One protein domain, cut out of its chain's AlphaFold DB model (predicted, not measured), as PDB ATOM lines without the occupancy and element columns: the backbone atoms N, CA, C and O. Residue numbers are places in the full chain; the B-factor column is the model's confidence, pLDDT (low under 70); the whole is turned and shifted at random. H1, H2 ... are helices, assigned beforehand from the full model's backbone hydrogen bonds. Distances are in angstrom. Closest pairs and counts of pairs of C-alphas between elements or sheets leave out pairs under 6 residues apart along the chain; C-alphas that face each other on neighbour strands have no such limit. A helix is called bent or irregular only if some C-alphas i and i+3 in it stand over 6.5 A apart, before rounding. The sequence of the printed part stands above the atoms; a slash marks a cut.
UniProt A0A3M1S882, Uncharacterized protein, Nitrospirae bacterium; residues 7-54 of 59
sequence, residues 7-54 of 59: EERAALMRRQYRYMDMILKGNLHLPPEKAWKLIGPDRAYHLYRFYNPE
ATOM      1  N   GLU A   7     233.639 210.313 202.470       94.88
ATOM      2  CA  GLU A   7     233.703 210.468 201.016       94.88
ATOM      3  C   GLU A   7     232.313 210.626 200.405       94.88
ATOM      4  O   GLU A   7     232.098 211.519 199.582       94.88
ATOM      5  N   GLU A   8     231.343 209.844 200.872       93.25
ATOM      6  CA  GLU A   8     229.950 209.956 200.437       93.25
ATOM      7  C   GLU A   8     229.331 211.291 200.851       93.25
ATOM      8  O   GLU A   8     228.648 211.932 200.050       93.25
ATOM      9  N   ARG A   9     229.624 211.775 202.066       91.44
ATOM     10  CA  ARG A   9     229.202 213.119 202.506       91.44
ATOM     11  C   ARG A   9     229.792 214.206 201.612       91.44
ATOM     12  O   ARG A   9     229.072 215.114 201.199       91.44
ATOM     13  N   ALA A  10     231.078 214.106 201.278       93.81
ATOM     14  CA  ALA A  10     231.730 215.057 200.382       93.81
ATOM     15  C   ALA A  10     231.132 215.002 198.965       93.81
ATOM     16  O   ALA A  10     230.872 216.042 198.357       93.81
ATOM     17  N   ALA A  11     230.862 213.804 198.444       94.50
ATOM     18  CA  ALA A  11     230.221 213.616 197.147       94.50
ATOM     19  C   ALA A  11     228.796 214.188 197.120       94.50
ATOM     20  O   ALA A  11     228.430 214.880 196.163       94.50
ATOM     21  N   LEU A  12     228.025 213.969 198.187       92.19
ATOM     22  CA  LEU A  12     226.689 214.529 198.356       92.19
ATOM     23  C   LEU A  12     226.734 216.059 198.360       92.19
ATOM     24  O   LEU A  12     226.005 216.684 197.591       92.19
ATOM     25  N   MET A  13     227.631 216.665 199.143       91.88
ATOM     26  CA  MET A  13     227.795 218.123 199.159       91.88
ATOM     27  C   MET A  13     228.147 218.666 197.772       91.88
ATOM     28  O   MET A  13     227.487 219.588 197.295       91.88
ATOM     29  N   ARG A  14     229.120 218.062 197.072       94.88
ATOM     30  CA  ARG A  14     229.487 218.465 195.700       94.88
ATOM     31  C   ARG A  14     228.293 218.407 194.746       94.88
ATOM     32  O   ARG A  14     228.099 219.317 193.941       94.88
ATOM     33  N   ARG A  15     227.478 217.351 194.828       93.81
ATOM     34  CA  ARG A  15     226.264 217.205 194.013       93.81
ATOM     35  C   ARG A  15     225.245 218.305 194.329       93.81
ATOM     36  O   ARG A  15     224.734 218.918 193.395       93.81
ATOM     37  N   GLN A  16     224.996 218.586 195.606       93.38
ATOM     38  CA  GLN A  16     224.075 219.644 196.036       93.38
ATOM     39  C   GLN A  16     224.513 221.022 195.515       93.38
ATOM     40  O   GLN A  16     223.699 221.745 194.945       93.38
ATOM     41  N   TYR A  17     225.801 221.362 195.633       93.12
ATOM     42  CA  TYR A  17     226.327 222.631 195.119       93.12
ATOM     43  C   TYR A  17     226.202 222.753 193.597       93.12
ATOM     44  O   TYR A  17     225.843 223.823 193.112       93.12
ATOM     45  N   ARG A  18     226.417 221.666 192.841       94.12
ATOM     46  CA  ARG A  18     226.201 221.678 191.383       94.12
ATOM     47  C   ARG A  18     224.754 221.990 191.015       94.12
ATOM     48  O   ARG A  18     224.523 222.849 190.173       94.12
ATOM     49  N   TYR A  19     223.782 221.342 191.658       92.12
ATOM     50  CA  TYR A  19     222.370 221.641 191.394       92.12
ATOM     51  C   TYR A  19     222.006 223.075 191.774       92.12
ATOM     52  O   TYR A  19     221.289 223.740 191.030       92.12
ATOM     53  N   MET A  20     222.533 223.568 192.894       90.19
ATOM     54  CA  MET A  20     222.320 224.945 193.322       90.19
ATOM     55  C   MET A  20     222.830 225.946 192.276       90.19
ATOM     56  O   MET A  20     222.097 226.853 191.892       90.19
ATOM     57  N   ASP A  21     224.044 225.742 191.759       91.31
ATOM     58  CA  ASP A  21     224.630 226.574 190.702       91.31
ATOM     59  C   ASP A  21     223.792 226.548 189.412       91.31
ATOM     60  O   ASP A  21     223.516 227.597 188.832       91.31
ATOM     61  N   MET A  22     223.294 225.376 189.000       90.25
ATOM     62  CA  MET A  22     222.418 225.262 187.826       90.25
ATOM     63  C   MET A  22     221.106 226.040 187.995       90.25
ATOM     64  O   MET A  22     220.664 226.695 187.048       90.25
ATOM     65  N   ILE A  23     220.499 226.007 189.188       87.62
ATOM     66  CA  ILE A  23     219.271 226.764 189.474       87.62
ATOM     67  C   ILE A  23     219.561 228.274 189.489       87.62
ATOM     68  O   ILE A  23     218.838 229.054 188.865       87.62
ATOM     69  N   LEU A  24     220.661 228.701 190.120       85.19
ATOM     70  CA  LEU A  24     221.083 230.111 190.178       85.19
ATOM     71  C   LEU A  24     221.512 230.688 188.823       85.19
ATOM     72  O   LEU A  24     221.432 231.902 188.606       85.19
ATOM     73  N   LYS A  25     221.980 229.847 187.903       86.62
ATOM     74  CA  LYS A  25     222.273 230.245 186.520       86.62
ATOM     75  C   LYS A  25     221.030 230.256 185.633       86.62
ATOM     76  O   LYS A  25     221.080 230.817 184.549       86.62
ATOM     77  N   GLY A  26     219.914 229.689 186.097       84.69
ATOM     78  CA  GLY A  26     218.698 229.535 185.296       84.69
ATOM     79  C   GLY A  26     218.763 228.378 184.296       84.69
ATOM     80  O   GLY A  26     217.838 228.207 183.511       84.69
ATOM     81  N   ASN A  27     219.813 227.552 184.356       86.88
ATOM     82  CA  ASN A  27     219.964 226.355 183.524       86.88
ATOM     83  C   ASN A  27     219.007 225.233 183.952       86.88
ATOM     84  O   ASN A  27     218.763 224.299 183.195       86.88
ATOM     85  N   LEU A  28     218.497 225.301 185.185       85.06
ATOM     86  CA  LEU A  28     217.570 224.331 185.748       85.06
ATOM     87  C   LEU A  28     216.430 225.060 186.462       85.06
ATOM     88  O   LEU A  28     216.640 225.687 187.498       85.06
ATOM     89  N   HIS A  29     215.218 224.951 185.920       84.06
ATOM     90  CA  HIS A  29     214.015 225.475 186.556       84.06
ATOM     91  C   HIS A  29     213.258 224.330 187.225       84.06
ATOM     92  O   HIS A  29     212.795 223.400 186.568       84.06
ATOM     93  N   LEU A  30     213.148 224.387 188.549       85.44
ATOM     94  CA  LEU A  30     212.412 223.408 189.341       85.44
ATOM     95  C   LEU A  30     211.454 224.132 190.288       85.44
ATOM     96  O   LEU A  30     211.780 225.227 190.744       85.44
ATOM     97  N   PRO A  31     210.307 223.529 190.632       85.25
ATOM     98  CA  PRO A  31     209.515 223.999 191.756       85.25
ATOM     99  C   PRO A  31     210.290 223.788 193.072       85.25
ATOM    100  O   PRO A  31     211.088 222.842 193.162       85.25
ATOM    101  N   PRO A  32     210.041 224.616 194.106       84.44
ATOM    102  CA  PRO A  32     210.751 224.553 195.384       84.44
ATOM    103  C   PRO A  32     210.792 223.140 195.978       84.44
ATOM    104  O   PRO A  32     211.860 222.643 196.320       84.44
ATOM    105  N   GLU A  33     209.660 222.437 195.985       88.00
ATOM    106  CA  GLU A  33     209.527 221.082 196.536       88.00
ATOM    107  C   GLU A  33     210.470 220.061 195.874       88.00
ATOM    108  O   GLU A  33     210.993 219.156 196.529       88.00
ATOM    109  N   LYS A  34     210.733 220.207 194.568       89.81
ATOM    110  CA  LYS A  34     211.690 219.344 193.857       89.81
ATOM    111  C   LYS A  34     213.131 219.730 194.177       89.81
ATOM    112  O   LYS A  34     213.972 218.844 194.321       89.81
ATOM    113  N   ALA A  35     213.417 221.021 194.344       90.19
ATOM    114  CA  ALA A  35     214.737 221.477 194.770       90.19
ATOM    115  C   ALA A  35     215.085 220.981 196.186       90.19
ATOM    116  O   ALA A  35     216.237 220.623 196.433       90.19
ATOM    117  N   TRP A  36     214.101 220.851 197.085       92.62
ATOM    118  CA  TRP A  36     214.308 220.353 198.456       92.62
ATOM    119  C   TRP A  36     214.960 218.970 198.475       92.62
ATOM    120  O   TRP A  36     215.883 218.727 199.252       92.62
ATOM    121  N   LYS A  37     214.536 218.086 197.566       90.56
ATOM    122  CA  LYS A  37     215.098 216.734 197.430       90.56
ATOM    123  C   LYS A  37     216.535 216.732 196.901       90.56
ATOM    124  O   LYS A  37     217.276 215.793 197.169       90.56
ATOM    125  N   LEU A  38     216.930 217.762 196.150       90.50
ATOM    126  CA  LEU A  38     218.238 217.830 195.495       90.50
ATOM    127  C   LEU A  38     219.295 218.530 196.336       90.50
ATOM    128  O   LEU A  38     220.425 218.051 196.393       90.50
ATOM    129  N   ILE A  39     218.952 219.664 196.948       91.62
ATOM    130  CA  ILE A  39     219.912 220.525 197.659       91.62
ATOM    131  C   ILE A  39     219.669 220.591 199.168       91.62
ATOM    132  O   ILE A  39     220.500 221.144 199.888       91.62
ATOM    133  N   GLY A  40     218.583 219.981 199.645       90.50
ATOM    134  CA  GLY A  40     218.134 220.029 201.032       90.50
ATOM    135  C   GLY A  40     217.077 221.118 201.267       90.50
ATOM    136  O   GLY A  40     217.063 222.127 200.554       90.50
ATOM    137  N   PRO A  41     216.193 220.929 202.265       88.50
ATOM    138  CA  PRO A  41     215.060 221.822 202.521       88.50
ATOM    139  C   PRO A  41     215.501 223.237 202.916       88.50
ATOM    140  O   PRO A  41     214.993 224.208 202.368       88.50
ATOM    141  N   ASP A  42     216.500 223.356 203.795       87.94
ATOM    142  CA  ASP A  42     217.037 224.638 204.268       87.94
ATOM    143  C   ASP A  42     217.606 225.492 203.121       87.94
ATOM    144  O   ASP A  42     217.180 226.621 202.869       87.94
ATOM    145  N   ARG A  43     218.506 224.901 202.327       88.69
ATOM    146  CA  ARG A  43     219.132 225.599 201.199       88.69
ATOM    147  C   ARG A  43     218.117 226.008 200.156       88.69
ATOM    148  O   ARG A  43     218.204 227.111 199.631       88.69
ATOM    149  N   ALA A  44     217.165 225.139 199.840       88.69
ATOM    150  CA  ALA A  44     216.151 225.464 198.857       88.69
ATOM    151  C   ALA A  44     215.158 226.517 199.362       88.69
ATOM    152  O   ALA A  44     214.740 227.362 198.574       88.69
ATOM    153  N   TYR A  45     214.833 226.536 200.655       87.75
ATOM    154  CA  TYR A  45     214.077 227.635 201.249       87.75
ATOM    155  C   TYR A  45     214.791 228.973 201.032       87.75
ATOM    156  O   TYR A  45     214.206 229.896 200.464       87.75
ATOM    157  N   HIS A  46     216.072 229.066 201.395       86.25
ATOM    158  CA  HIS A  46     216.853 230.288 201.196       86.25
ATOM    159  C   HIS A  46     217.008 230.651 199.720       86.25
ATOM    160  O   HIS A  46     216.851 231.819 199.359       86.25
ATOM    161  N   LEU A  47     217.248 229.656 198.865       84.69
ATOM    162  CA  LEU A  47     217.359 229.847 197.429       84.69
ATOM    163  C   LEU A  47     216.099 230.519 196.888       84.69
ATOM    164  O   LEU A  47     216.182 231.631 196.399       84.69
ATOM    165  N   TYR A  48     214.924 229.915 197.034       83.50
ATOM    166  CA  TYR A  48     213.702 230.439 196.414       83.50
ATOM    167  C   TYR A  48     213.115 231.653 197.145       83.50
ATOM    168  O   TYR A  48     212.390 232.436 196.534       83.50
ATOM    169  N   ARG A  49     213.446 231.853 198.427       83.88
ATOM    170  CA  ARG A  49     213.055 233.058 199.172       83.88
ATOM    171  C   ARG A  49     213.789 234.306 198.681       83.88
ATOM    172  O   ARG A  49     213.179 235.369 198.604       83.88
ATOM    173  N   PHE A  50     215.083 234.194 198.381       78.19
ATOM    174  CA  PHE A  50     215.916 235.346 198.007       78.19
ATOM    175  C   PHE A  50     216.200 235.430 196.505       78.19
ATOM    176  O   PHE A  50     216.428 236.515 195.971       78.19
ATOM    177  N   TYR A  51     216.159 234.300 195.806       71.25
ATOM    178  CA  TYR A  51     216.404 234.189 194.380       71.25
ATOM    179  C   TYR A  51     215.090 233.890 193.658       71.25
ATOM    180  O   TYR A  51     214.621 232.755 193.641       71.25
ATOM    181  N   ASN A  52     214.496 234.917 193.044       66.31
ATOM    182  CA  ASN A  52     213.338 234.741 192.172       66.31
ATOM    183  C   ASN A  52     213.824 234.525 190.719       66.31
ATOM    184  O   ASN A  52     214.204 235.504 190.063       66.31
ATOM    185  N   PRO A  53     213.859 233.277 190.203       60.97
ATOM    186  CA  PRO A  53     214.402 232.976 188.876       60.97
ATOM    187  C   PRO A  53     213.625 233.662 187.744       60.97
ATOM    188  O   PRO A  53     214.199 233.918 186.686       60.97
ATOM    189  N   GLU A  54     212.360 234.032 187.965       61.12
ATOM    190  CA  GLU A  54     211.545 234.734 186.967       61.12
ATOM    191  C   GLU A  54     212.056 236.148 186.667       61.12
ATOM    192  O   GLU A  54     211.899 236.644 185.551       61.12
TER     193      GLU A  54
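What this domain is: This is residues 7 to 54 of the 59 residues of an uncharacterized protein of Nitrospirae bacterium (UniProt A0A3M1S882). One long helix, H1, makes the length of this domain, and two short helices, H2 and H3, fold back over one side of its later part. H2 runs back along H1 at a slant, H3 turns again after a tight link, and the three helices make a triangle when seen along H1. The printed part has 48 residues with three named helices, H1, H2 and H3 in that order along the chain, and no named strand; the class is all helix. The whole is compact, with a radius of gyration of the C-alphas of 10.4 A, yet elongated in outline, with spans of 36 by 19 by 15 A.

How they stand to each other: Start from H1, residues 7 to 25, and look at its residues 16 to 20, with which alone it touches H2, residues 32 to 39. The closest C-alphas of the two are those of Gln 16 and Ile 39, 4.6 A apart. Their lines stand at a steep tilt of 41 degrees, opposite ways, and the two form a helical hairpin. Go on from H2 to H3, residues 41 to 50, which it touches; the closest C-alphas are those of Trp 36 and Ala 44, 5.4 A apart. These two stand at a steep tilt of 56 degrees and also run opposite ways. H1 and H3 are near each other, with 10 pairs of C-alphas within 10 A but no pair within 8 A. On the backbone you will find every O i to N i+4 pair within hydrogen-bond range in H1 and H3, and 2 of 4 in H2.

Where its parts are: Find C-alpha 7 at (233.703, 210.468, 201.016); from there H1 runs 27.1 A to C-alpha 25 at (222.273, 230.245, 186.520). After six residues H2 begins at C-alpha 32, at (210.751, 224.553, 195.384), and covers 10.3 A to C-alpha 39. Past Gly 40, H3 begins at C-alpha 41 and runs 14.3 A to C-alpha 50 at (215.916, 235.346, 198.007). None of the helices is bent or irregular.

The domain as a whole: The two C-alphas farthest apart are those of Glu 7 and Glu 54, the first and last printed residues, at 35.7 A. The printed part has no cut. The link from H1 to H2 is short, the link from H2 to H3 is tight, and no link is long. The mean pLDDT of the printed part is 87.1; look at residues 52 to 54 for the low-confidence stretch, where the value is under 70.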